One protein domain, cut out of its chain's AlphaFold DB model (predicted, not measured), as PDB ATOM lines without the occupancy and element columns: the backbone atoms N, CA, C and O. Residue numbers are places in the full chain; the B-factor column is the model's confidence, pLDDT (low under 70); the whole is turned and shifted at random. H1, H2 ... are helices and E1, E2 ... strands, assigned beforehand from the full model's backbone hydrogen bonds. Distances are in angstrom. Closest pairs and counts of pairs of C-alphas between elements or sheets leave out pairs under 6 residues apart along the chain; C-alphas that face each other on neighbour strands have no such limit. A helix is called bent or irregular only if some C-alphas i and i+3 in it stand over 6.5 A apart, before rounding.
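This is residues 27 to 109 and 117 to 220 of the 374 residues of the protein "DUF4220 domain-containing protein" of Setaria viridis (UniProt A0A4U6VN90). What shape is this? It is a long up-and-down bundle of H1, H3b, H4, H5 and H6, each running against the one before, with H4 and H3b in the middle, H1 reaching to one end and H6 to the other. The small antiparallel pair E1 and E2 lies far from the middle, towards the end where H1 begins. What makes it up? The printed part has 187 residues, mostly helix, in the order H1 H2 H3 E1 E2 H4 H5 H6. It is loose, with a radius of gyration of the C-alphas of 21.1 A, and spans 75 by 39 by 26 A.

Where does it begin? H1, residues 28 to 64, runs 53.4 A from C-alpha 28 at (-28.019, -7.245, -17.595), and H2 is residues 66 to 69. H3, residues 73 to 98, was assigned as one helix by its hydrogen bonds but is bent, C-alphas 84 and 87 being 6.6 A apart, with arms H3a, 73 to 84, and H3b, 87 to 98. What follows? E1 is 104 to 107, E2 117 to 119, H4 126 to 145, H5 164 to 182, and H6 186 to 219, 48.5 A long, ending at C-alpha 219 (-43.129, -77.683, -2.849).

What touches the hub, H4? H6 touches it with residues 192 to 207 alone, closest at the C-alphas of Ile 140 and Leu 203, 5.9 A. H4 and H5 form a helical hairpin at a shallow tilt of 12 degrees. Do the backbones agree? N 105 of E1 and O 118 of E2 are 2.9 A apart; every O i to N i+4 pair is within hydrogen-bond range in H1, H3a and H3b, but 15 of 16 in H4, 14 of 15 in H5 and 26 of 30 in H6.

Is it unbroken? Residues 110 to 116 are not printed, and C-alphas 109 and 117 are 9.2 A apart. Which link is long? H4 to H5, residues 146 to 163. Where is confidence low? Residues under 70 include 96 to 109 and 117 to 129.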
ATOM      1  N   ASP A  27     -23.362  -7.274 -16.144       56.97
ATOM      2  CA  ASP A  27     -24.173  -6.891 -17.303       56.97
ATOM      3  C   ASP A  27     -25.566  -7.551 -17.274       56.97
ATOM      4  O   ASP A  27     -25.693  -8.761 -17.040       56.97
ATOM      5  N   ASP A  28     -26.617  -6.784 -17.588       60.06
ATOM      6  CA  ASP A  28     -28.019  -7.245 -17.595       60.06
ATOM      7  C   ASP A  28     -28.237  -8.501 -18.464       60.06
ATOM      8  O   ASP A  28     -29.121  -9.322 -18.199       60.06
ATOM      9  N   ILE A  29     -27.385  -8.705 -19.473       57.25
ATOM     10  CA  ILE A  29     -27.393  -9.868 -20.370       57.25
ATOM     11  C   ILE A  29     -27.045 -11.162 -19.618       57.25
ATOM     12  O   ILE A  29     -27.699 -12.195 -19.805       57.25
ATOM     13  N   ILE A  30     -26.048 -11.126 -18.733       58.66
ATOM     14  CA  ILE A  30     -25.621 -12.298 -17.951       58.66
ATOM     15  C   ILE A  30     -26.701 -12.638 -16.919       58.66
ATOM     16  O   ILE A  30     -27.057 -13.809 -16.756       58.66
ATOM     17  N   LYS A  31     -27.310 -11.614 -16.309       62.00
ATOM     18  CA  LYS A  31     -28.446 -11.755 -15.389       62.00
ATOM     19  C   LYS A  31     -29.664 -12.385 -16.072       62.00
ATOM     20  O   LYS A  31     -30.247 -13.332 -15.542       62.00
ATOM     21  N   ALA A  32     -30.013 -11.931 -17.276       63.44
ATOM     22  CA  ALA A  32     -31.113 -12.494 -18.062       63.44
ATOM     23  C   ALA A  32     -30.851 -13.953 -18.478       63.44
ATOM     24  O   ALA A  32     -31.756 -14.792 -18.437       63.44
ATOM     25  N   THR A  33     -29.606 -14.281 -18.835       62.78
ATOM     26  CA  THR A  33     -29.210 -15.636 -19.251       62.78
ATOM     27  C   THR A  33     -29.223 -16.613 -18.073       62.78
ATOM     28  O   THR A  33     -29.794 -17.703 -18.181       62.78
ATOM     29  N   PHE A  34     -28.692 -16.196 -16.920       64.19
ATOM     30  CA  PHE A  34     -28.779 -16.919 -15.647       64.19
ATOM     31  C   PHE A  34     -30.237 -17.176 -15.255       64.19
ATOM     32  O   PHE A  34     -30.634 -18.319 -15.019       64.19
ATOM     33  N   HIS A  35     -31.065 -16.127 -15.291       66.19
ATOM     34  CA  HIS A  35     -32.483 -16.225 -14.973       66.19
ATOM     35  C   HIS A  35     -33.197 -17.232 -15.892       66.19
ATOM     36  O   HIS A  35     -33.984 -18.060 -15.419       66.19
ATOM     37  N   LYS A  36     -32.954 -17.178 -17.205       71.31
ATOM     38  CA  LYS A  36     -33.602 -18.069 -18.177       71.31
ATOM     39  C   LYS A  36     -33.181 -19.530 -17.984       71.31
ATOM     40  O   LYS A  36     -34.045 -20.409 -17.998       71.31
ATOM     41  N   SER A  37     -31.889 -19.775 -17.767       67.19
ATOM     42  CA  SER A  37     -31.321 -21.112 -17.544       67.19
ATOM     43  C   SER A  37     -31.888 -21.769 -16.280       67.19
ATOM     44  O   SER A  37     -32.445 -22.870 -16.335       67.19
ATOM     45  N   ILE A  38     -31.856 -21.052 -15.153       68.19
ATOM     46  CA  ILE A  38     -32.338 -21.559 -13.861       68.19
ATOM     47  C   ILE A  38     -33.852 -21.782 -13.872       68.19
ATOM     48  O   ILE A  38     -34.321 -22.839 -13.443       68.19
ATOM     49  N   ARG A  39     -34.627 -20.841 -14.428       70.62
ATOM     50  CA  ARG A  39     -36.088 -20.986 -14.553       70.62
ATOM     51  C   ARG A  39     -36.458 -22.224 -15.378       70.62
ATOM     52  O   ARG A  39     -37.383 -22.943 -15.004       70.62
ATOM     53  N   GLY A  40     -35.729 -22.494 -16.465       72.62
ATOM     54  CA  GLY A  40     -35.942 -23.677 -17.301       72.62
ATOM     55  C   GLY A  40     -35.681 -24.992 -16.559       72.62
ATOM     56  O   GLY A  40     -36.501 -25.909 -16.629       72.62
ATOM     57  N   GLN A  41     -34.581 -25.073 -15.805       70.81
ATOM     58  CA  GLN A  41     -34.236 -26.267 -15.023       70.81
ATOM     59  C   GLN A  41     -35.251 -26.545 -13.909       70.81
ATOM     60  O   GLN A  41     -35.719 -27.674 -13.770       70.81
ATOM     61  N   ILE A  42     -35.662 -25.517 -13.164       73.94
ATOM     62  CA  ILE A  42     -36.666 -25.655 -12.096       73.94
ATOM     63  C   ILE A  42     -38.002 -26.117 -12.665       73.94
ATOM     64  O   ILE A  42     -38.628 -27.021 -12.116       73.94
ATOM     65  N   TRP A  43     -38.432 -25.524 -13.781       78.44
ATOM     66  CA  TRP A  43     -39.676 -25.921 -14.432       78.44
ATOM     67  C   TRP A  43     -39.640 -27.393 -14.858       78.44
ATOM     68  O   TRP A  43     -40.589 -28.131 -14.591       78.44
ATOM     69  N   ARG A  44     -38.516 -27.853 -15.425       81.06
ATOM     70  CA  ARG A  44     -38.312 -29.260 -15.795       81.06
ATOM     71  C   ARG A  44     -38.361 -30.195 -14.584       81.06
ATOM     72  O   ARG A  44     -39.053 -31.208 -14.641       81.06
ATOM     73  N   VAL A  45     -37.650 -29.874 -13.502       79.00
ATOM     74  CA  VAL A  45     -37.634 -30.702 -12.283       79.00
ATOM     75  C   VAL A  45     -39.026 -30.763 -11.653       79.00
ATOM     76  O   VAL A  45     -39.502 -31.853 -11.350       79.00
ATOM     77  N   ASN A  46     -39.722 -29.630 -11.541       81.75
ATOM     78  CA  ASN A  46     -41.083 -29.584 -11.005       81.75
ATOM     79  C   ASN A  46     -42.063 -30.404 -11.855       81.75
ATOM     80  O   ASN A  46     -42.877 -31.144 -11.303       81.75
ATOM     81  N   ALA A  47     -41.960 -30.329 -13.185       85.62
ATOM     82  CA  ALA A  47     -42.775 -31.140 -14.086       85.62
ATOM     83  C   ALA A  47     -42.518 -32.646 -13.897       85.62
ATOM     84  O   ALA A  47     -43.467 -33.428 -13.844       85.62
ATOM     85  N   LEU A  48     -41.255 -33.056 -13.737       86.31
ATOM     86  CA  LEU A  48     -40.889 -34.453 -13.486       86.31
ATOM     87  C   LEU A  48     -41.356 -34.946 -12.111       86.31
ATOM     88  O   LEU A  48     -41.845 -36.069 -12.009       86.31
ATOM     89  N   VAL A  49     -41.257 -34.120 -11.066       84.88
ATOM     90  CA  VAL A  49     -41.765 -34.452  -9.724       84.88
ATOM     91  C   VAL A  49     -43.287 -34.615  -9.746       84.88
ATOM     92  O   VAL A  49     -43.798 -35.588  -9.193       84.88
ATOM     93  N   LEU A  50     -44.010 -33.724 -10.433       88.44
ATOM     94  CA  LEU A  50     -45.460 -33.847 -10.620       88.44
ATOM     95  C   LEU A  50     -45.824 -35.123 -11.383       88.44
ATOM     96  O   LEU A  50     -46.695 -35.870 -10.939       88.44
ATOM     97  N   ALA A  51     -45.132 -35.410 -12.489       89.38
ATOM     98  CA  ALA A  51     -45.335 -36.643 -13.244       89.38
ATOM     99  C   ALA A  51     -45.080 -37.884 -12.371       89.38
ATOM    100  O   ALA A  51     -45.904 -38.797 -12.343       89.38
ATOM    101  N   GLY A  52     -43.993 -37.892 -11.593       87.88
ATOM    102  CA  GLY A  52     -43.685 -38.955 -10.635       87.88
ATOM    103  C   GLY A  52     -44.769 -39.128  -9.567       87.88
ATOM    104  O   GLY A  52     -45.158 -40.257  -9.272       87.88
ATOM    105  N   GLY A  53     -45.313 -38.028  -9.040       88.94
ATOM    106  CA  GLY A  53     -46.424 -38.045  -8.084       88.94
ATOM    107  C   GLY A  53     -47.713 -38.630  -8.669       88.94
ATOM    108  O   GLY A  53     -48.366 -39.450  -8.024       88.94
ATOM    109  N   VAL A  54     -48.050 -38.284  -9.916       90.88
ATOM    110  CA  VAL A  54     -49.198 -38.872 -10.628       90.88
ATOM    111  C   VAL A  54     -48.998 -40.376 -10.826       90.88
ATOM    112  O   VAL A  54     -49.904 -41.153 -10.523       90.88
ATOM    113  N   LEU A  55     -47.812 -40.806 -11.267       89.75
ATOM    114  CA  LEU A  55     -47.493 -42.229 -11.420       89.75
ATOM    115  C   LEU A  55     -47.588 -42.983 -10.090       89.75
ATOM    116  O   LEU A  55     -48.184 -44.058 -10.044       89.75
ATOM    117  N   ALA A  56     -47.070 -42.408  -9.003       89.44
ATOM    118  CA  ALA A  56     -47.204 -42.972  -7.663       89.44
ATOM    119  C   ALA A  56     -48.678 -43.128  -7.261       89.44
ATOM    120  O   ALA A  56     -49.080 -44.196  -6.800       89.44
ATOM    121  N   GLY A  57     -49.502 -42.103  -7.499       89.31
ATOM    122  CA  GLY A  57     -50.943 -42.152  -7.251       89.31
ATOM    123  C   GLY A  57     -51.647 -43.250  -8.049       89.31
ATOM    124  O   GLY A  57     -52.484 -43.964  -7.502       89.31
ATOM    125  N   VAL A  58     -51.264 -43.454  -9.313       88.19
ATOM    126  CA  VAL A  58     -51.777 -44.551 -10.151       88.19
ATOM    127  C   VAL A  58     -51.350 -45.915  -9.605       88.19
ATOM    128  O   VAL A  58     -52.187 -46.811  -9.508       88.19
ATOM    129  N   ILE A  59     -50.085 -46.084  -9.208       86.75
ATOM    130  CA  ILE A  59     -49.571 -47.346  -8.648       86.75
ATOM    131  C   ILE A  59     -50.298 -47.689  -7.343       86.75
ATOM    132  O   ILE A  59     -50.767 -48.815  -7.178       86.75
ATOM    133  N   VAL A  60     -50.437 -46.722  -6.433       87.81
ATOM    134  CA  VAL A  60     -51.122 -46.908  -5.146       87.81
ATOM    135  C   VAL A  60     -52.623 -47.117  -5.348       87.81
ATOM    136  O   VAL A  60     -53.208 -48.014  -4.743       87.81
ATOM    137  N   GLY A  61     -53.240 -46.328  -6.228       85.56
ATOM    138  CA  GLY A  61     -54.664 -46.387  -6.536       85.56
ATOM    139  C   GLY A  61     -55.057 -47.700  -7.202       85.56
ATOM    140  O   GLY A  61     -55.962 -48.373  -6.731       85.56
ATOM    141  N   ILE A  62     -54.350 -48.140  -8.242       81.88
ATOM    142  CA  ILE A  62     -54.592 -49.470  -8.818       81.88
ATOM    143  C   ILE A  62     -54.261 -50.544  -7.779       81.88
ATOM    144  O   ILE A  62     -55.006 -51.513  -7.649       81.88
ATOM    145  N   GLY A  63     -53.201 -50.333  -6.995       74.69
ATOM    146  CA  GLY A  63     -52.721 -51.260  -5.985       74.69
ATOM    147  C   GLY A  63     -53.714 -51.592  -4.873       74.69
ATOM    148  O   GLY A  63     -53.851 -52.754  -4.495       74.69
ATOM    149  N   ALA A  64     -54.454 -50.597  -4.391       78.62
ATOM    150  CA  ALA A  64     -55.491 -50.790  -3.381       78.62
ATOM    151  C   ALA A  64     -56.745 -51.499  -3.930       78.62
ATOM    152  O   ALA A  64     -57.519 -52.063  -3.162       78.62
ATOM    153  N   TRP A  65     -56.940 -51.509  -5.254       70.69
ATOM    154  CA  TRP A  65     -58.141 -52.039  -5.912       70.69
ATOM    155  C   TRP A  65     -57.853 -53.265  -6.803       70.69
ATOM    156  O   TRP A  65     -58.718 -53.685  -7.581       70.69
ATOM    157  N   VAL A  66     -56.658 -53.864  -6.674       61.25
ATOM    158  CA  VAL A  66     -56.158 -54.983  -7.505       61.25
ATOM    159  C   VAL A  66     -57.158 -56.128  -7.613       61.25
ATOM    160  O   VAL A  66     -57.344 -56.662  -8.703       61.25
ATOM    161  N   GLN A  67     -57.848 -56.472  -6.524       59.88
ATOM    162  CA  GLN A  67     -58.734 -57.639  -6.477       59.88
ATOM    163  C   GLN A  67     -59.947 -57.517  -7.417       59.88
ATOM    164  O   GLN A  67     -60.405 -58.519  -7.947       59.88
ATOM    165  N   ARG A  68     -60.427 -56.295  -7.707       60.28
ATOM    166  CA  ARG A  68     -61.578 -56.069  -8.612       60.28
ATOM    167  C   ARG A  68     -61.196 -55.767 -10.059       60.28
ATOM    168  O   ARG A  68     -61.977 -56.047 -10.964       60.28
ATOM    169  N   TYR A  69     -60.021 -55.184 -10.305       57.91
ATOM    170  CA  TYR A  69     -59.627 -54.707 -11.642       57.91
ATOM    171  C   TYR A  69     -58.613 -55.610 -12.361       57.91
ATOM    172  O   TYR A  69     -58.146 -55.257 -13.449       57.91
ATOM    173  N   ARG A  70     -58.316 -56.789 -11.794       58.59
ATOM    174  CA  ARG A  70     -57.327 -57.777 -12.268       58.59
ATOM    175  C   ARG A  70     -57.525 -58.235 -13.720       58.59
ATOM    176  O   ARG A  70     -56.555 -58.581 -14.388       58.59
ATOM    177  N   HIS A  71     -58.760 -58.205 -14.221       62.81
ATOM    178  CA  HIS A  71     -59.118 -58.771 -15.526       62.81
ATOM    179  C   HIS A  71     -59.181 -57.753 -16.671       62.81
ATOM    180  O   HIS A  71     -59.388 -58.141 -17.821       62.81
ATOM    181  N   ARG A  72     -59.005 -56.449 -16.405       73.50
ATOM    182  CA  ARG A  72     -59.064 -55.434 -17.467       73.50
ATOM    183  C   ARG A  72     -57.671 -55.261 -18.098       73.50
ATOM    184  O   ARG A  72     -56.739 -54.844 -17.416       73.50
ATOM    185  N   PRO A  73     -57.492 -55.527 -19.405       76.69
ATOM    186  CA  PRO A  73     -56.174 -55.435 -20.045       76.69
ATOM    187  C   PRO A  73     -55.597 -54.012 -19.993       76.69
ATOM    188  O   PRO A  73     -54.392 -53.832 -19.832       76.69
ATOM    189  N   ILE A  74     -56.469 -53.000 -20.048       81.88
ATOM    190  CA  ILE A  74     -56.099 -51.581 -20.001       81.88
ATOM    191  C   ILE A  74     -55.488 -51.206 -18.645       81.88
ATOM    192  O   ILE A  74     -54.448 -50.556 -18.604       81.88
ATOM    193  N   THR A  75     -56.083 -51.638 -17.528       78.25
ATOM    194  CA  THR A  75     -55.569 -51.308 -16.186       78.25
ATOM    195  C   THR A  75     -54.213 -51.961 -15.948       78.25
ATOM    196  O   THR A  75     -53.313 -51.318 -15.415       78.25
ATOM    197  N   ARG A  76     -54.026 -53.201 -16.421       77.31
ATOM    198  CA  ARG A  76     -52.733 -53.895 -16.380       77.31
ATOM    199  C   ARG A  76     -51.664 -53.170 -17.199       77.31
ATOM    200  O   ARG A  76     -50.536 -53.056 -16.731       77.31
ATOM    201  N   PHE A  77     -52.006 -52.678 -18.390       83.00
ATOM    202  CA  PHE A  77     -51.074 -51.925 -19.232       83.00
ATOM    203  C   PHE A  77     -50.671 -50.594 -18.587       83.00
ATOM    204  O   PHE A  77     -49.484 -50.289 -18.507       83.00
ATOM    205  N   ILE A  78     -51.645 -49.839 -18.066       85.75
ATOM    206  CA  ILE A  78     -51.399 -48.577 -17.353       85.75
ATOM    207  C   ILE A  78     -50.515 -48.816 -16.127       85.75
ATOM    208  O   ILE A  78     -49.556 -48.081 -15.913       85.75
ATOM    209  N   PHE A  79     -50.808 -49.857 -15.347       82.81
ATOM    210  CA  PHE A  79     -50.016 -50.210 -14.176       82.81
ATOM    211  C   PHE A  79     -48.576 -50.560 -14.557       82.81
ATOM    212  O   PHE A  79     -47.642 -49.985 -14.006       82.81
ATOM    213  N   LEU A  80     -48.386 -51.431 -15.555       82.62
ATOM    214  CA  LEU A  80     -47.054 -51.800 -16.034       82.62
ATOM    215  C   LEU A  80     -46.278 -50.564 -16.513       82.62
ATOM    216  O   LEU A  80     -45.151 -50.347 -16.074       82.62
ATOM    217  N   GLY A  81     -46.901 -49.710 -17.331       84.50
ATOM    218  CA  GLY A  81     -46.291 -48.469 -17.813       84.50
ATOM    219  C   GLY A  81     -45.929 -47.496 -16.687       84.50
ATOM    220  O   GLY A  81     -44.853 -46.901 -16.702       84.50
ATOM    221  N   ALA A  82     -46.784 -47.365 -15.670       86.38
ATOM    222  CA  ALA A  82     -46.489 -46.516 -14.520       86.38
ATOM    223  C   ALA A  82     -45.274 -47.026 -13.736       86.38
ATOM    224  O   ALA A  82     -44.401 -46.243 -13.360       86.38
ATOM    225  N   THR A  83     -45.183 -48.341 -13.543       82.19
ATOM    226  CA  THR A  83     -44.086 -48.957 -12.791       82.19
ATOM    227  C   THR A  83     -42.741 -48.907 -13.517       82.19
ATOM    228  O   THR A  83     -41.710 -48.736 -12.868       82.19
ATOM    229  N   THR A  84     -42.726 -48.987 -14.852       84.56
ATOM    230  CA  THR A  84     -41.486 -48.889 -15.639       84.56
ATOM    231  C   THR A  84     -40.973 -47.457 -15.750       84.56
ATOM    232  O   THR A  84     -39.761 -47.251 -15.749       84.56
ATOM    233  N   LEU A  85     -41.865 -46.461 -15.808       87.25
ATOM    234  CA  LEU A  85     -41.494 -45.047 -15.934       87.25
ATOM    235  C   LEU A  85     -41.122 -44.385 -14.604       87.25
ATOM    236  O   LEU A  85     -40.334 -43.438 -14.596       87.25
ATOM    237  N   PHE A  86     -41.650 -44.876 -13.480       85.38
ATOM    238  CA  PHE A  86     -41.450 -44.249 -12.173       85.38
ATOM    239  C   PHE A  86     -39.968 -44.149 -11.777       85.38
ATOM    240  O   PHE A  86     -39.491 -43.074 -11.412       85.38
ATOM    241  N   LEU A  87     -39.214 -45.245 -11.898       83.44
ATOM    242  CA  LEU A  87     -37.810 -45.279 -11.483       83.44
ATOM    243  C   LEU A  87     -36.888 -44.404 -12.359       83.44
ATOM    244  O   LEU A  87     -36.116 -43.635 -11.785       83.44
ATOM    245  N   PRO A  88     -36.976 -44.421 -13.706       86.56
ATOM    246  CA  PRO A  88     -36.254 -43.475 -14.558       86.56
ATOM    247  C   PRO A  88     -36.532 -42.004 -14.229       86.56
ATOM    248  O   PRO A  88     -35.599 -41.202 -14.187       86.56
ATOM    249  N   ILE A  89     -37.791 -41.645 -13.952       85.50
ATOM    250  CA  ILE A  89     -38.171 -40.266 -13.609       85.50
ATOM    251  C   ILE A  89     -37.530 -39.850 -12.282       85.50
ATOM    252  O   ILE A  89     -36.869 -38.813 -12.227       85.50
ATOM    253  N   ILE A  90     -37.652 -40.674 -11.238       81.94
ATOM    254  CA  ILE A  90     -37.034 -40.395  -9.933       81.94
ATOM    255  C   ILE A  90     -35.505 -40.342 -10.046       81.94
ATOM    256  O   ILE A  90     -34.879 -39.434  -9.497       81.94
ATOM    257  N   SER A  91     -34.899 -41.251 -10.811       84.44
ATOM    258  CA  SER A  91     -33.455 -41.256 -11.061       84.44
ATOM    259  C   SER A  91     -32.995 -39.985 -11.780       84.44
ATOM    260  O   SER A  91     -31.963 -39.422 -11.418       84.44
ATOM    261  N   SER A  92     -33.763 -39.506 -12.765       82.75
ATOM    262  CA  SER A  92     -33.476 -38.248 -13.460       82.75
ATOM    263  C   SER A  92     -33.570 -37.056 -12.513       82.75
ATOM    264  O   SER A  92     -32.691 -36.199 -12.551       82.75
ATOM    265  N   VAL A  93     -34.606 -36.995 -11.672       80.31
ATOM    266  CA  VAL A  93     -34.799 -35.900 -10.710       80.31
ATOM    267  C   VAL A  93     -33.653 -35.867  -9.699       80.31
ATOM    268  O   VAL A  93     -33.040 -34.819  -9.497       80.31
ATOM    269  N   ILE A  94     -33.300 -37.015  -9.117       75.19
ATOM    270  CA  ILE A  94     -32.210 -37.106  -8.136       75.19
ATOM    271  C   ILE A  94     -30.864 -36.764  -8.783       75.19
ATOM    272  O   ILE A  94     -30.090 -36.015  -8.193       75.19
ATOM    273  N   SER A  95     -30.603 -37.224 -10.011       74.50
ATOM    274  CA  SER A  95     -29.377 -36.879 -10.741       74.50
ATOM    275  C   SER A  95     -29.270 -35.375 -11.019       74.50
ATOM    276  O   SER A  95     -28.197 -34.808 -10.832       74.50
ATOM    277  N   THR A  96     -30.369 -34.705 -11.382       68.94
ATOM    278  CA  THR A  96     -30.365 -33.245 -11.595       68.94
ATOM    279  C   THR A  96     -30.182 -32.435 -10.312       68.94
ATOM    280  O   THR A  96     -29.690 -31.314 -10.375       68.94
ATOM    281  N   ILE A  97     -30.557 -32.991  -9.156       63.69
ATOM    282  CA  ILE A  97     -30.400 -32.347  -7.843       63.69
ATOM    283  C   ILE A  97     -29.012 -32.644  -7.232       63.69
ATOM    284  O   ILE A  97     -28.488 -31.829  -6.477       63.69
ATOM    285  N   GLY A  98     -28.423 -33.804  -7.546       51.12
ATOM    286  CA  GLY A  98     -27.150 -34.299  -7.002       51.12
ATOM    287  C   GLY A  98     -25.887 -33.795  -7.711       51.12
ATOM    288  O   GLY A  98     -24.779 -33.991  -7.225       51.12
ATOM    289  N   VAL A  99     -25.993 -33.082  -8.824       48.28
ATOM    290  CA  VAL A  99     -24.862 -32.281  -9.312       48.28
ATOM    291  C   VAL A  99     -24.947 -30.966  -8.558       48.28
ATOM    292  O   VAL A  99     -25.966 -30.299  -8.675       48.28
ATOM    293  N   HIS A 100     -23.950 -30.634  -7.730       47.84
ATOM    294  CA  HIS A 100     -23.913 -29.377  -6.974       47.84
ATOM    295  C   HIS A 100     -24.343 -28.241  -7.912       47.84
ATOM    296  O   HIS A 100     -23.602 -27.957  -8.855       47.84
ATOM    297  N   PRO A 101     -25.514 -27.601  -7.731       50.09
ATOM    298  CA  PRO A 101     -25.891 -26.474  -8.560       50.09
ATOM    299  C   PRO A 101     -25.182 -25.246  -7.991       50.09
ATOM    300  O   PRO A 101     -25.812 -24.228  -7.721       50.09
ATOM    301  N   ASP A 102     -23.877 -25.374  -7.753       50.22
ATOM    302  CA  ASP A 102     -22.992 -24.248  -7.578       50.22
ATOM    303  C   ASP A 102     -22.981 -23.604  -8.951       50.22
ATOM    304  O   ASP A 102     -22.287 -24.042  -9.872       50.22
ATOM    305  N   TYR A 103     -23.881 -22.644  -9.141       54.03
ATOM    306  CA  TYR A 103     -23.953 -21.950 -10.409       54.03
ATOM    307  C   TYR A 103     -22.740 -21.032 -10.458       54.03
ATOM    308  O   TYR A 103     -22.740 -19.932  -9.907       54.03
ATOM    309  N   LEU A 104     -21.665 -21.551 -11.039       52.88
ATOM    310  CA  LEU A 104     -20.422 -20.833 -11.228       52.88
ATOM    311  C   LEU A 104     -20.596 -19.916 -12.435       52.88
ATOM    312  O   LEU A 104     -20.848 -20.374 -13.549       52.88
ATOM    313  N   ILE A 105     -20.503 -18.611 -12.204       56.88
ATOM    314  CA  ILE A 105     -20.409 -17.636 -13.288       56.88
ATOM    315  C   ILE A 105     -18.927 -17.562 -13.675       56.88
ATOM    316  O   ILE A 105     -18.117 -17.190 -12.817       56.88
ATOM    317  N   PRO A 106     -18.551 -17.914 -14.918       51.94
ATOM    318  CA  PRO A 106     -17.189 -17.715 -15.390       51.94
ATOM    319  C   PRO A 106     -16.919 -16.209 -15.492       51.94
ATOM    320  O   PRO A 106     -17.635 -15.485 -16.187       51.94
ATOM    321  N   LEU A 107     -15.914 -15.729 -14.764       55.44
ATOM    322  CA  LEU A 107     -15.378 -14.380 -14.912       55.44
ATOM    323  C   LEU A 107     -14.318 -14.374 -16.025       55.44
ATOM    324  O   LEU A 107     -13.645 -15.388 -16.233       55.44
ATOM    325  N   PRO A 108     -14.137 -13.242 -16.733       51.25
ATOM    326  CA  PRO A 108     -13.033 -13.097 -17.673       51.25
ATOM    327  C   PRO A 108     -11.706 -13.399 -16.967       51.25
ATOM    328  O   PRO A 108     -11.475 -12.950 -15.843       51.25
ATOM    329  N   SER A 109     -10.860 -14.201 -17.619       53.41
ATOM    330  CA  SER A 109      -9.571 -14.626 -17.076       53.41
ATOM    331  C   SER A 109      -8.697 -13.417 -16.772       53.41
ATOM    332  O   SER A 109      -8.525 -12.549 -17.630       53.41
ATOM    333  N   SER A 117     -13.960 -18.330 -11.284       52.97
ATOM    334  CA  SER A 117     -15.383 -18.663 -11.209       52.97
ATOM    335  C   SER A 117     -15.968 -18.103  -9.919       52.97
ATOM    336  O   SER A 117     -15.429 -18.350  -8.840       52.97
ATOM    337  N   ALA A 118     -17.065 -17.349 -10.018       49.00
ATOM    338  CA  ALA A 118     -17.789 -16.836  -8.857       49.00
ATOM    339  C   ALA A 118     -19.011 -17.717  -8.553       49.00
ATOM    340  O   ALA A 118     -19.830 -17.976  -9.434       49.00
ATOM    341  N   LEU A 119     -19.141 -18.164  -7.301       47.53
ATOM    342  CA  LEU A 119     -20.292 -18.923  -6.805       47.53
ATOM    343  C   LEU A 119     -21.524 -18.009  -6.710       47.53
ATOM    344  O   LEU A 119     -21.566 -17.131  -5.850       47.53
ATOM    345  N   ALA A 120     -22.521 -18.206  -7.579       53.09
ATOM    346  CA  ALA A 120     -23.700 -17.335  -7.638       53.09
ATOM    347  C   ALA A 120     -24.862 -17.786  -6.739       53.09
ATOM    348  O   ALA A 120     -25.597 -16.945  -6.231       53.09
ATOM    349  N   ALA A 121     -25.049 -19.093  -6.533       50.53
ATOM    350  CA  ALA A 121     -26.101 -19.621  -5.666       50.53
ATOM    351  C   ALA A 121     -25.781 -21.046  -5.203       50.53
ATOM    352  O   ALA A 121     -25.144 -21.803  -5.929       50.53
ATOM    353  N   THR A 122     -26.276 -21.408  -4.015       49.75
ATOM    354  CA  THR A 122     -26.281 -22.783  -3.492       49.75
ATOM    355  C   THR A 122     -27.725 -23.148  -3.120       49.75
ATOM    356  O   THR A 122     -28.342 -22.471  -2.301       49.75
ATOM    357  N   CYS A 123     -28.311 -24.193  -3.721       55.03
ATOM    358  CA  CYS A 123     -29.622 -24.709  -3.288       55.03
ATOM    359  C   CYS A 123     -29.407 -25.929  -2.377       55.03
ATOM    360  O   CYS A 123     -28.768 -26.906  -2.766       55.03
ATOM    361  N   ARG A 124     -29.962 -25.890  -1.157       54.97
ATOM    362  CA  ARG A 124     -29.970 -27.042  -0.241       54.97
ATOM    363  C   ARG A 124     -31.090 -28.012  -0.626       54.97
ATOM    364  O   ARG A 124     -32.253 -27.611  -0.611       54.97
ATOM    365  N   PRO A 125     -30.798 -29.291  -0.902       55.28
ATOM    366  CA  PRO A 125     -31.807 -30.239  -1.350       55.28
ATOM    367  C   PRO A 125     -32.406 -31.012  -0.171       55.28
ATOM    368  O   PRO A 125     -32.348 -32.233  -0.129       55.28
ATOM    369  N   THR A 126     -33.022 -30.336   0.799       57.53
ATOM    370  CA  THR A 126     -33.763 -31.037   1.873       57.53
ATOM    371  C   THR A 126     -34.903 -31.901   1.315       57.53
ATOM    372  O   THR A 126     -35.237 -32.944   1.870       57.53
ATOM    373  N   HIS A 127     -35.453 -31.515   0.162       65.88
ATOM    374  CA  HIS A 127     -36.504 -32.248  -0.541       65.88
ATOM    375  C   HIS A 127     -36.031 -33.552  -1.213       65.88
ATOM    376  O   HIS A 127     -36.870 -34.393  -1.530       65.88
ATOM    377  N   SER A 128     -34.724 -33.763  -1.432       68.88
ATOM    378  CA  SER A 128     -34.231 -34.966  -2.127       68.88
ATOM    379  C   SER A 128     -34.329 -36.227  -1.265       68.88
ATOM    380  O   SER A 128     -34.696 -37.284  -1.773       68.88
ATOM    381  N   ALA A 129     -34.096 -36.102   0.045       68.56
ATOM    382  CA  ALA A 129     -34.285 -37.177   1.015       68.56
ATOM    383  C   ALA A 129     -35.734 -37.683   1.023       68.56
ATOM    384  O   ALA A 129     -35.986 -38.881   0.901       68.56
ATOM    385  N   ALA A 130     -36.696 -36.755   1.064       74.44
ATOM    386  CA  ALA A 130     -38.114 -37.086   1.003       74.44
ATOM    387  C   ALA A 130     -38.465 -37.839  -0.292       74.44
ATOM    388  O   ALA A 130     -39.192 -38.825  -0.236       74.44
ATOM    389  N   LEU A 131     -37.912 -37.444  -1.445       78.56
ATOM    390  CA  LEU A 131     -38.151 -38.142  -2.716       78.56
ATOM    391  C   LEU A 131     -37.660 -39.597  -2.702       78.56
ATOM    392  O   LEU A 131     -38.341 -40.468  -3.246       78.56
ATOM    393  N   VAL A 132     -36.522 -39.878  -2.059       78.31
ATOM    394  CA  VAL A 132     -36.004 -41.251  -1.909       78.31
ATOM    395  C   VAL A 132     -36.921 -42.087  -1.015       78.31
ATOM    396  O   VAL A 132     -37.291 -43.200  -1.392       78.31
ATOM    397  N   VAL A 133     -37.352 -41.540   0.126       81.19
ATOM    398  CA  VAL A 133     -38.299 -42.216   1.033       81.19
ATOM    399  C   VAL A 133     -39.622 -42.505   0.318       81.19
ATOM    400  O   VAL A 133     -40.127 -43.627   0.366       81.19
ATOM    401  N   TRP A 134     -40.156 -41.527  -0.415       83.88
ATOM    402  CA  TRP A 134     -41.361 -41.694  -1.228       83.88
ATOM    403  C   TRP A 134     -41.199 -42.779  -2.299       83.88
ATOM    404  O   TRP A 134     -42.109 -43.586  -2.487       83.88
ATOM    405  N   ALA A 135     -40.045 -42.852  -2.965       86.31
ATOM    406  CA  ALA A 135     -39.779 -43.894  -3.953       86.31
ATOM    407  C   ALA A 135     -39.807 -45.298  -3.331       86.31
ATOM    408  O   ALA A 135     -40.417 -46.209  -3.898       86.31
ATOM    409  N   PHE A 136     -39.224 -45.465  -2.141       85.50
ATOM    410  CA  PHE A 136     -39.306 -46.731  -1.418       85.50
ATOM    411  C   PHE A 136     -40.735 -47.076  -0.987       85.50
ATOM    412  O   PHE A 136     -41.143 -48.228  -1.131       85.50
ATOM    413  N   LEU A 137     -41.525 -46.108  -0.512       86.81
ATOM    414  CA  LEU A 137     -42.932 -46.345  -0.163       86.81
ATOM    415  C   LEU A 137     -43.733 -46.857  -1.368       86.81
ATOM    416  O   LEU A 137     -44.468 -47.839  -1.248       86.81
ATOM    417  N   VAL A 138     -43.542 -46.249  -2.541       87.75
ATOM    418  CA  VAL A 138     -44.189 -46.689  -3.787       87.75
ATOM    419  C   VAL A 138     -43.757 -48.109  -4.164       87.75
ATOM    420  O   VAL A 138     -44.610 -48.936  -4.490       87.75
ATOM    421  N   GLN A 139     -42.467 -48.441  -4.046       85.69
ATOM    422  CA  GLN A 139     -41.975 -49.805  -4.282       85.69
ATOM    423  C   GLN A 139     -42.555 -50.822  -3.284       85.69
ATOM    424  O   GLN A 139     -42.913 -51.932  -3.681       85.69
ATOM    425  N   ILE A 140     -42.711 -50.461  -2.002       84.25
ATOM    426  CA  ILE A 140     -43.310 -51.341  -0.980       84.25
ATOM    427  C   ILE A 140     -44.768 -51.640  -1.333       84.25
ATOM    428  O   ILE A 140     -45.215 -52.788  -1.222       84.25
ATOM    429  N   VAL A 141     -45.512 -50.625  -1.777       84.69
ATOM    430  CA  VAL A 141     -46.882 -50.813  -2.263       84.69
ATOM    431  C   VAL A 141     -46.880 -51.708  -3.500       84.69
ATOM    432  O   VAL A 141     -47.646 -52.668  -3.542       84.69
ATOM    433  N   MET A 142     -45.969 -51.485  -4.448       80.81
ATOM    434  CA  MET A 142     -45.848 -52.302  -5.658       80.81
ATOM    435  C   MET A 142     -45.589 -53.786  -5.341       80.81
ATOM    436  O   MET A 142     -46.234 -54.653  -5.937       80.81
ATOM    437  N   ILE A 143     -44.758 -54.102  -4.339       78.81
ATOM    438  CA  ILE A 143     -44.585 -55.490  -3.873       78.81
ATOM    439  C   ILE A 143     -45.921 -56.083  -3.431       78.81
ATOM    440  O   ILE A 143     -46.197 -57.233  -3.756       78.81
ATOM    441  N   ASN A 144     -46.773 -55.354  -2.706       76.00
ATOM    442  CA  ASN A 144     -48.055 -55.909  -2.254       76.00
ATOM    443  C   ASN A 144     -48.953 -56.291  -3.435       76.00
ATOM    444  O   ASN A 144     -49.583 -57.343  -3.396       76.00
ATOM    445  N   THR A 145     -48.930 -55.487  -4.497       70.12
ATOM    446  CA  THR A 145     -49.759 -55.682  -5.696       70.12
ATOM    447  C   THR A 145     -49.301 -56.817  -6.606       70.12
ATOM    448  O   THR A 145     -50.079 -57.289  -7.433       70.12
ATOM    449  N   SER A 146     -48.054 -57.280  -6.471       68.25
ATOM    450  CA  SER A 146     -47.540 -58.357  -7.313       68.25
ATOM    451  C   SER A 146     -48.203 -59.689  -6.950       68.25
ATOM    452  O   SER A 146     -47.959 -60.249  -5.871       68.25
ATOM    453  N   THR A 147     -49.019 -60.203  -7.867       62.84
ATOM    454  CA  THR A 147     -49.647 -61.520  -7.758       62.84
ATOM    455  C   THR A 147     -48.602 -62.608  -7.938       62.84
ATOM    456  O   THR A 147     -47.857 -62.592  -8.919       62.84
ATOM    457  N   ILE A 148     -48.577 -63.560  -7.015       62.41
ATOM    458  CA  ILE A 148     -47.715 -64.734  -7.075       62.41
ATOM    459  C   ILE A 148     -48.636 -65.928  -7.258       62.41
ATOM    460  O   ILE A 148     -49.515 -66.138  -6.427       62.41
ATOM    461  N   VAL A 149     -48.440 -66.696  -8.328       60.09
ATOM    462  CA  VAL A 149     -49.237 -67.902  -8.577       60.09
ATOM    463  C   VAL A 149     -48.294 -69.036  -8.957       60.09
ATOM    464  O   VAL A 149     -47.591 -68.973  -9.971       60.09
ATOM    465  N   SER A 150     -48.253 -70.071  -8.115       59.00
ATOM    466  CA  SER A 150     -47.481 -71.291  -8.357       59.00
ATOM    467  C   SER A 150     -48.359 -72.330  -9.053       59.00
ATOM    468  O   SER A 150     -48.907 -73.227  -8.416       59.00
ATOM    469  N   VAL A 151     -48.486 -72.173 -10.363       61.53
ATOM    470  CA  VAL A 151     -49.236 -73.071 -11.244       61.53
ATOM    471  C   VAL A 151     -48.371 -74.288 -11.620       61.53
ATOM    472  O   VAL A 151     -47.137 -74.194 -11.606       61.53
ATOM    473  N   ASP A 152     -48.995 -75.438 -11.893       62.75
ATOM    474  CA  ASP A 152     -48.293 -76.597 -12.463       62.75
ATOM    475  C   ASP A 152     -47.747 -76.258 -13.858       62.75
ATOM    476  O   ASP A 152     -48.384 -75.525 -14.612       62.75
ATOM    477  N   ASP A 153     -46.596 -76.815 -14.241       64.38
ATOM    478  CA  ASP A 153     -45.949 -76.474 -15.519       64.38
ATOM    479  C   ASP A 153     -46.827 -76.825 -16.740       64.38
ATOM    480  O   ASP A 153     -46.617 -76.285 -17.828       64.38
ATOM    481  N   ARG A 154     -47.824 -77.708 -16.574       64.31
ATOM    482  CA  ARG A 154     -48.797 -78.051 -17.624       64.31
ATOM    483  C   ARG A 154     -50.047 -77.165 -17.631       64.31
ATOM    484  O   ARG A 154     -50.686 -77.070 -18.676       64.31
ATOM    485  N   GLU A 155     -50.406 -76.551 -16.503       63.59
ATOM    486  CA  GLU A 155     -51.549 -75.623 -16.379       63.59
ATOM    487  C   GLU A 155     -51.211 -74.235 -16.966       63.59
ATOM    488  O   GLU A 155     -52.091 -73.538 -17.474       63.59
ATOM    489  N   GLY A 156     -49.936 -73.831 -16.933       63.59
ATOM    490  CA  GLY A 156     -49.464 -72.574 -17.512       63.59
ATOM    491  C   GLY A 156     -48.150 -72.085 -16.902       63.59
ATOM    492  O   GLY A 156     -47.553 -72.734 -16.046       63.59
ATOM    493  N   GLU A 157     -47.691 -70.909 -17.331       62.69
ATOM    494  CA  GLU A 157     -46.475 -70.308 -16.777       62.69
ATOM    495  C   GLU A 157     -46.701 -69.840 -15.334       62.69
ATOM    496  O   GLU A 157     -47.489 -68.928 -15.061       62.69
ATOM    497  N   SER A 158     -45.965 -70.440 -14.392       63.31
ATOM    498  CA  SER A 158     -45.950 -69.974 -13.007       63.31
ATOM    499  C   SER A 158     -45.369 -68.560 -12.933       63.31
ATOM    500  O   SER A 158     -44.243 -68.327 -13.379       63.31
ATOM    501  N   LYS A 159     -46.096 -67.623 -12.317       64.69
ATOM    502  CA  LYS A 159     -45.588 -66.270 -12.061       64.69
ATOM    503  C   LYS A 159     -44.882 -66.241 -10.714       64.69
ATOM    504  O   LYS A 159     -45.525 -66.223  -9.662       64.69
ATOM    505  N   GLY A 160     -43.555 -66.256 -10.775       65.69
ATOM    506  CA  GLY A 160     -42.697 -66.084  -9.610       65.69
ATOM    507  C   GLY A 160     -42.757 -64.664  -9.032       65.69
ATOM    508  O   GLY A 160     -43.308 -63.751  -9.654       65.69
ATOM    509  N   PRO A 161     -42.185 -64.458  -7.835       70.06
ATOM    510  CA  PRO A 161     -42.049 -63.126  -7.259       70.06
ATOM    511  C   PRO A 161     -41.236 -62.209  -8.194       70.06
ATOM    512  O   PRO A 161     -40.249 -62.657  -8.786       70.06
ATOM    513  N   PRO A 162     -41.620 -60.927  -8.337       73.75
ATOM    514  CA  PRO A 162     -40.970 -59.997  -9.258       73.75
ATOM    515  C   PRO A 162     -39.569 -59.613  -8.759       73.75
ATOM    516  O   PRO A 162     -39.409 -58.702  -7.947       73.75
ATOM    517  N   PHE A 163     -38.537 -60.293  -9.259       72.44
ATOM    518  CA  PHE A 163     -37.136 -59.980  -8.941       72.44
ATOM    519  C   PHE A 163     -36.730 -58.572  -9.404       72.44
ATOM    520  O   PHE A 163     -35.847 -57.957  -8.811       72.44
ATOM    521  N   GLU A 164     -37.410 -58.035 -10.423       78.19
ATOM    522  CA  GLU A 164     -37.235 -56.668 -10.920       78.19
ATOM    523  C   GLU A 164     -37.345 -55.631  -9.792       78.19
ATOM    524  O   GLU A 164     -36.574 -54.675  -9.756       78.19
ATOM    525  N   LEU A 165     -38.223 -55.866  -8.808       79.00
ATOM    526  CA  LEU A 165     -38.399 -54.977  -7.657       79.00
ATOM    527  C   LEU A 165     -37.163 -54.908  -6.749       79.00
ATOM    528  O   LEU A 165     -36.930 -53.865  -6.143       79.00
ATOM    529  N   LEU A 166     -36.339 -55.963  -6.674       80.88
ATOM    530  CA  LEU A 166     -35.057 -55.896  -5.953       80.88
ATOM    531  C   LEU A 166     -34.064 -55.005  -6.668       80.88
ATOM    532  O   LEU A 166     -33.376 -54.226  -6.020       80.88
ATOM    533  N   VAL A 167     -33.980 -55.132  -7.992       84.19
ATOM    534  CA  VAL A 167     -33.064 -54.322  -8.799       84.19
ATOM    535  C   VAL A 167     -33.457 -52.852  -8.681       84.19
ATOM    536  O   VAL A 167     -32.605 -51.997  -8.441       84.19
ATOM    537  N   GLN A 168     -34.760 -52.570  -8.748       83.62
ATOM    538  CA  GLN A 168     -35.309 -51.237  -8.519       83.62
ATOM    539  C   GLN A 168     -35.029 -50.720  -7.098       83.62
ATOM    540  O   GLN A 168     -34.622 -49.570  -6.945       83.62
ATOM    541  N   GLY A 169     -35.191 -51.560  -6.072       84.25
ATOM    542  CA  GLY A 169     -34.887 -51.214  -4.680       84.25
ATOM    543  C   GLY A 169     -33.399 -50.971  -4.416       84.25
ATOM    544  O   GLY A 169     -33.029 -50.054  -3.685       84.25
ATOM    545  N   ALA A 170     -32.523 -51.763  -5.033       86.00
ATOM    546  CA  ALA A 170     -31.077 -51.584  -4.942       86.00
ATOM    547  C   ALA A 170     -30.643 -50.284  -5.634       86.00
ATOM    548  O   ALA A 170     -29.796 -49.556  -5.115       86.00
ATOM    549  N   TRP A 171     -31.264 -49.953  -6.770       86.25
ATOM    550  CA  TRP A 171     -31.032 -48.686  -7.458       86.25
ATOM    551  C   TRP A 171     -31.481 -47.482  -6.621       86.25
ATOM    552  O   TRP A 171     -30.744 -46.504  -6.510       86.25
ATOM    553  N   THR A 172     -32.648 -47.537  -5.974       83.75
ATOM    554  CA  THR A 172     -33.092 -46.446  -5.087       83.75
ATOM    555  C   THR A 172     -32.222 -46.308  -3.843       83.75
ATOM    556  O   THR A 172     -31.948 -45.181  -3.431       83.75
ATOM    557  N   LEU A 173     -31.704 -47.411  -3.295       84.75
ATOM    558  CA  LEU A 173     -30.708 -47.370  -2.218       84.75
ATOM    559  C   LEU A 173     -29.403 -46.712  -2.680       84.75
ATOM    560  O   LEU A 173     -28.834 -45.897  -1.955       84.75
ATOM    561  N   TYR A 174     -28.948 -47.024  -3.895       83.44
ATOM    562  CA  TYR A 174     -27.784 -46.373  -4.495       83.44
ATOM    563  C   TYR A 174     -27.997 -44.861  -4.660       83.44
ATOM    564  O   TYR A 174     -27.119 -44.077  -4.291       83.44
ATOM    565  N   LEU A 175     -29.175 -44.438  -5.131       78.19
ATOM    566  CA  LEU A 175     -29.536 -43.021  -5.242       78.19
ATOM    567  C   LEU A 175     -29.534 -42.323  -3.870       78.19
ATOM    568  O   LEU A 175     -28.973 -41.233  -3.745       78.19
ATOM    569  N   GLY A 176     -30.074 -42.968  -2.829       75.44
ATOM    570  CA  GLY A 176     -29.993 -42.483  -1.447       75.44
ATOM    571  C   GLY A 176     -28.548 -42.346  -0.950       75.44
ATOM    572  O   GLY A 176     -28.156 -41.294  -0.449       75.44
ATOM    573  N   GLY A 177     -27.715 -43.366  -1.176       73.94
ATOM    574  CA  GLY A 177     -26.289 -43.361  -0.826       73.94
ATOM    575  C   GLY A 177     -25.470 -42.283  -1.542       73.94
ATOM    576  O   GLY A 177     -24.575 -41.679  -0.946       73.94
ATOM    577  N   SER A 178     -25.781 -42.006  -2.809       72.25
ATOM    578  CA  SER A 178     -25.129 -40.939  -3.573       72.25
ATOM    579  C   SER A 178     -25.416 -39.557  -2.983       72.25
ATOM    580  O   SER A 178     -24.510 -38.728  -2.917       72.25
ATOM    581  N   LEU A 179     -26.641 -39.320  -2.502       67.62
ATOM    582  CA  LEU A 179     -27.004 -38.075  -1.819       67.62
ATOM    583  C   LEU A 179     -26.281 -37.937  -0.473       67.62
ATOM    584  O   LEU A 179     -25.861 -36.845  -0.105       67.62
ATOM    585  N   ILE A 180     -26.069 -39.043   0.241       63.88
ATOM    586  CA  ILE A 180     -25.359 -39.054   1.527       63.88
ATOM    587  C   ILE A 180     -23.890 -38.625   1.371       63.88
ATOM    588  O   ILE A 180     -23.393 -37.837   2.175       63.88
ATOM    589  N   LYS A 181     -23.193 -39.087   0.320       62.97
ATOM    590  CA  LYS A 181     -21.793 -38.688   0.047       62.97
ATOM    591  C   LYS A 181     -21.627 -37.183  -0.185       62.97
ATOM    592  O   LYS A 181     -20.535 -36.655  -0.012       62.97
ATOM    593  N   GLN A 182     -22.699 -36.516  -0.589       61.44
ATOM    594  CA  GLN A 182     -22.703 -35.114  -0.973       61.44
ATOM    595  C   GLN A 182     -22.932 -34.154   0.203       61.44
ATOM    596  O   GLN A 182     -22.577 -32.982   0.109       61.44
ATOM    597  N   PHE A 183     -23.469 -34.642   1.328       59.59
ATOM    598  CA  PHE A 183     -23.732 -33.839   2.525       59.59
ATOM    599  C   PHE A 183     -22.988 -34.420   3.736       59.59
ATOM    600  O   PHE A 183     -23.566 -35.190   4.499       59.59
ATOM    601  N   PRO A 184     -21.721 -34.029   3.974       55.78
ATOM    602  CA  PRO A 184     -20.892 -34.583   5.052       55.78
ATOM    603  C   PRO A 184     -21.324 -34.156   6.472       55.78
ATOM    604  O   PRO A 184     -20.632 -34.456   7.443       55.78
ATOM    605  N   ASN A 185     -22.462 -33.467   6.629       59.28
ATOM    606  CA  ASN A 185     -22.978 -33.079   7.940       59.28
ATOM    607  C   ASN A 185     -23.419 -34.317   8.738       59.28
ATOM    608  O   ASN A 185     -24.419 -34.964   8.430       59.28
ATOM    609  N   GLN A 186     -22.690 -34.592   9.818       55.78
ATOM    610  CA  GLN A 186     -22.762 -35.818  10.618       55.78
ATOM    611  C   GLN A 186     -24.147 -36.126  11.227       55.78
ATOM    612  O   GLN A 186     -24.458 -37.292  11.463       55.78
ATOM    613  N   PHE A 187     -24.982 -35.107  11.472       55.62
ATOM    614  CA  PHE A 187     -26.336 -35.272  12.022       55.62
ATOM    615  C   PHE A 187     -27.337 -35.749  10.953       55.62
ATOM    616  O   PHE A 187     -27.943 -36.802  11.106       55.62
ATOM    617  N   LEU A 188     -27.407 -35.054   9.810       57.97
ATOM    618  CA  LEU A 188     -28.264 -35.433   8.674       57.97
ATOM    619  C   LEU A 188     -27.858 -36.777   8.052       57.97
ATOM    620  O   LEU A 188     -28.695 -37.480   7.497       57.97
ATOM    621  N   PHE A 189     -26.582 -37.152   8.171       62.09
ATOM    622  CA  PHE A 189     -26.057 -38.435   7.708       62.09
ATOM    623  C   PHE A 189     -26.711 -39.633   8.412       62.09
ATOM    624  O   PHE A 189     -27.025 -40.629   7.761       62.09
ATOM    625  N   LYS A 190     -26.923 -39.554   9.735       64.94
ATOM    626  CA  LYS A 190     -27.539 -40.646  10.502       64.94
ATOM    627  C   LYS A 190     -29.022 -40.796  10.181       64.94
ATOM    628  O   LYS A 190     -29.462 -41.919   9.945       64.94
ATOM    629  N   ASP A 191     -29.743 -39.681  10.119       65.94
ATOM    630  CA  ASP A 191     -31.176 -39.679   9.817       65.94
ATOM    631  C   ASP A 191     -31.427 -40.194   8.392       65.94
ATOM    632  O   ASP A 191     -32.209 -41.118   8.196       65.94
ATOM    633  N   LEU A 192     -30.659 -39.718   7.402       64.44
ATOM    634  CA  LEU A 192     -30.810 -40.133   6.004       64.44
ATOM    635  C   LEU A 192     -30.412 -41.598   5.758       64.44
ATOM    636  O   LEU A 192     -31.007 -42.276   4.917       64.44
ATOM    637  N   LEU A 193     -29.417 -42.107   6.494       68.38
ATOM    638  CA  LEU A 193     -29.088 -43.532   6.474       68.38
ATOM    639  C   LEU A 193     -30.229 -44.370   7.038       68.38
ATOM    640  O   LEU A 193     -30.588 -45.374   6.430       68.38
ATOM    641  N   PHE A 194     -30.802 -43.975   8.173       72.50
ATOM    642  CA  PHE A 194     -31.912 -44.713   8.766       72.50
ATOM    643  C   PHE A 194     -33.140 -44.686   7.846       72.50
ATOM    644  O   PHE A 194     -33.683 -45.743   7.517       72.50
ATOM    645  N   ASP A 195     -33.482 -43.507   7.326       71.81
ATOM    646  CA  ASP A 195     -34.617 -43.278   6.431       71.81
ATOM    647  C   ASP A 195     -34.496 -44.009   5.088       71.81
ATOM    648  O   ASP A 195     -35.512 -44.333   4.479       71.81
ATOM    649  N   SER A 196     -33.280 -44.304   4.613       75.00
ATOM    650  CA  SER A 196     -33.065 -45.052   3.366       75.00
ATOM    651  C   SER A 196     -32.848 -46.553   3.586       75.00
ATOM    652  O   SER A 196     -33.297 -47.362   2.772       75.00
ATOM    653  N   VAL A 197     -32.143 -46.953   4.648       80.56
ATOM    654  CA  VAL A 197     -31.796 -48.362   4.905       80.56
ATOM    655  C   VAL A 197     -32.987 -49.120   5.477       80.56
ATOM    656  O   VAL A 197     -33.238 -50.253   5.065       80.56
ATOM    657  N   PHE A 198     -33.751 -48.506   6.383       84.69
ATOM    658  CA  PHE A 198     -34.925 -49.132   6.987       84.69
ATOM    659  C   PHE A 198     -35.984 -49.563   5.954       84.69
ATOM    660  O   PHE A 198     -36.350 -50.742   5.944       84.69
ATOM    661  N   PRO A 199     -36.459 -48.699   5.031       85.19
ATOM    662  CA  PRO A 199     -37.449 -49.126   4.049       85.19
ATOM    663  C   PRO A 199     -36.883 -50.124   3.030       85.19
ATOM    664  O   PRO A 199     -37.617 -51.007   2.585       85.19
ATOM    665  N   PHE A 200     -35.587 -50.062   2.706       84.44
ATOM    666  CA  PHE A 200     -34.943 -51.087   1.882       84.44
ATOM    667  C   PHE A 200     -34.904 -52.453   2.584       84.44
ATOM    668  O   PHE A 200     -35.214 -53.477   1.975       84.44
ATOM    669  N   ALA A 201     -34.594 -52.484   3.882       87.44
ATOM    670  CA  ALA A 201     -34.656 -53.708   4.674       87.44
ATOM    671  C   ALA A 201     -36.086 -54.273   4.722       87.44
ATOM    672  O   ALA A 201     -36.271 -55.480   4.556       87.44
ATOM    673  N   LEU A 202     -37.102 -53.413   4.863       87.56
ATOM    674  CA  LEU A 202     -38.510 -53.820   4.791       87.56
ATOM    675  C   LEU A 202     -38.898 -54.384   3.416       87.56
ATOM    676  O   LEU A 202     -39.612 -55.389   3.358       87.56
ATOM    677  N   LEU A 203     -38.424 -53.782   2.319       85.69
ATOM    678  CA  LEU A 203     -38.607 -54.309   0.961       85.69
ATOM    679  C   LEU A 203     -38.018 -55.716   0.831       85.69
ATOM    680  O   LEU A 203     -38.717 -56.641   0.411       85.69
ATOM    681  N   CYS A 204     -36.760 -55.888   1.244       85.50
ATOM    682  CA  CYS A 204     -36.067 -57.174   1.219       85.50
ATOM    683  C   CYS A 204     -36.784 -58.224   2.074       85.50
ATOM    684  O   CYS A 204     -37.027 -59.334   1.601       85.50
ATOM    685  N   ALA A 205     -37.185 -57.873   3.300       89.50
ATOM    686  CA  ALA A 205     -37.910 -58.770   4.195       89.50
ATOM    687  C   ALA A 205     -39.254 -59.209   3.595       89.50
ATOM    688  O   ALA A 205     -39.561 -60.403   3.567       89.50
ATOM    689  N   LYS A 206     -40.042 -58.274   3.046       85.88
ATOM    690  CA  LYS A 206     -41.312 -58.610   2.383       85.88
ATOM    691  C   LYS A 206     -41.119 -59.514   1.179       85.88
ATOM    692  O   LYS A 206     -41.899 -60.452   0.993       85.88
ATOM    693  N   LEU A 207     -40.108 -59.250   0.360       84.19
ATOM    694  CA  LEU A 207     -39.850 -60.084  -0.801       84.19
ATOM    695  C   LEU A 207     -39.354 -61.474  -0.400       84.19
ATOM    696  O   LEU A 207     -39.801 -62.454  -0.986       84.19
ATOM    697  N   ALA A 208     -38.506 -61.578   0.625       85.81
ATOM    698  CA  ALA A 208     -38.064 -62.856   1.171       85.81
ATOM    699  C   ALA A 208     -39.245 -63.677   1.707       85.81
ATOM    700  O   ALA A 208     -39.345 -64.864   1.407       85.81
ATOM    701  N   LEU A 209     -40.187 -63.047   2.417       86.31
ATOM    702  CA  LEU A 209     -41.420 -63.700   2.873       86.31
ATOM    703  C   LEU A 209     -42.281 -64.180   1.699       86.31
ATOM    704  O   LEU A 209     -42.760 -65.314   1.708       86.31
ATOM    705  N   LYS A 210     -42.446 -63.351   0.664       83.12
ATOM    706  CA  LYS A 210     -43.174 -63.724  -0.557       83.12
ATOM    707  C   LYS A 210     -42.488 -64.861  -1.318       83.12
ATOM    708  O   LYS A 210     -43.164 -65.772  -1.785       83.12
ATOM    709  N   TYR A 211     -41.161 -64.837  -1.410       82.50
ATOM    710  CA  TYR A 211     -40.364 -65.900  -2.017       82.50
ATOM    711  C   TYR A 211     -40.470 -67.200  -1.219       82.50
ATOM    712  O   TYR A 211     -40.686 -68.260  -1.795       82.50
ATOM    713  N   TYR A 212     -40.393 -67.119   0.108       83.31
ATOM    714  CA  TYR A 212     -40.580 -68.266   0.988       83.31
ATOM    715  C   TYR A 212     -41.980 -68.871   0.835       83.31
ATOM    716  O   TYR A 212     -42.107 -70.083   0.677       83.31
ATOM    717  N   ALA A 213     -43.027 -68.040   0.816       82.81
ATOM    718  CA  ALA A 213     -44.398 -68.490   0.589       82.81
ATOM    719  C   ALA A 213     -44.562 -69.140  -0.794       82.81
ATOM    720  O   ALA A 213     -45.171 -70.202  -0.901       82.81
ATOM    721  N   PHE A 214     -43.967 -68.550  -1.836       80.19
ATOM    722  CA  PHE A 214     -43.964 -69.118  -3.183       80.19
ATOM    723  C   PHE A 214     -43.253 -70.469  -3.241       80.19
ATOM    724  O   PHE A 214     -43.778 -71.419  -3.813       80.19
ATOM    725  N   GLU A 215     -42.074 -70.579  -2.636       79.75
ATOM    726  CA  GLU A 215     -41.301 -71.816  -2.625       79.75
ATOM    727  C   GLU A 215     -42.007 -72.900  -1.795       79.75
ATOM    728  O   GLU A 215     -42.036 -74.066  -2.193       79.75
ATOM    729  N   LYS A 216     -42.662 -72.522  -0.689       78.25
ATOM    730  CA  LYS A 216     -43.522 -73.423   0.089       78.25
ATOM    731  C   LYS A 216     -44.714 -73.908  -0.745       78.25
ATOM    732  O   LYS A 216     -44.952 -75.113  -0.803       78.25
ATOM    733  N   ALA A 217     -45.398 -73.009  -1.454       74.94
ATOM    734  CA  ALA A 217     -46.499 -73.357  -2.355       74.94
ATOM    735  C   ALA A 217     -46.036 -74.259  -3.515       74.94
ATOM    736  O   ALA A 217     -46.689 -75.251  -3.844       74.94
ATOM    737  N   ARG A 218     -44.852 -73.986  -4.074       71.44
ATOM    738  CA  ARG A 218     -44.217 -74.784  -5.132       71.44
ATOM    739  C   ARG A 218     -43.880 -76.207  -4.683       71.44
ATOM    740  O   ARG A 218     -43.926 -77.127  -5.502       71.44
ATOM    741  N   ARG A 219     -43.485 -76.378  -3.420       68.69
ATOM    742  CA  ARG A 219     -43.129 -77.683  -2.849       68.69
ATOM    743  C   ARG A 219     -44.338 -78.481  -2.375       68.69
ATOM    744  O   ARG A 219     -44.250 -79.704  -2.405       68.69
ATOM    745  N   SER A 220     -45.422 -77.817  -1.975       67.62
ATOM    746  CA  SER A 220     -46.636 -78.495  -1.509       67.62
ATOM    747  C   SER A 220     -47.301 -79.319  -2.613       67.62
ATOM    748  O   SER A 220     -47.373 -78.899  -3.779       67.62
TER     749      SER A 220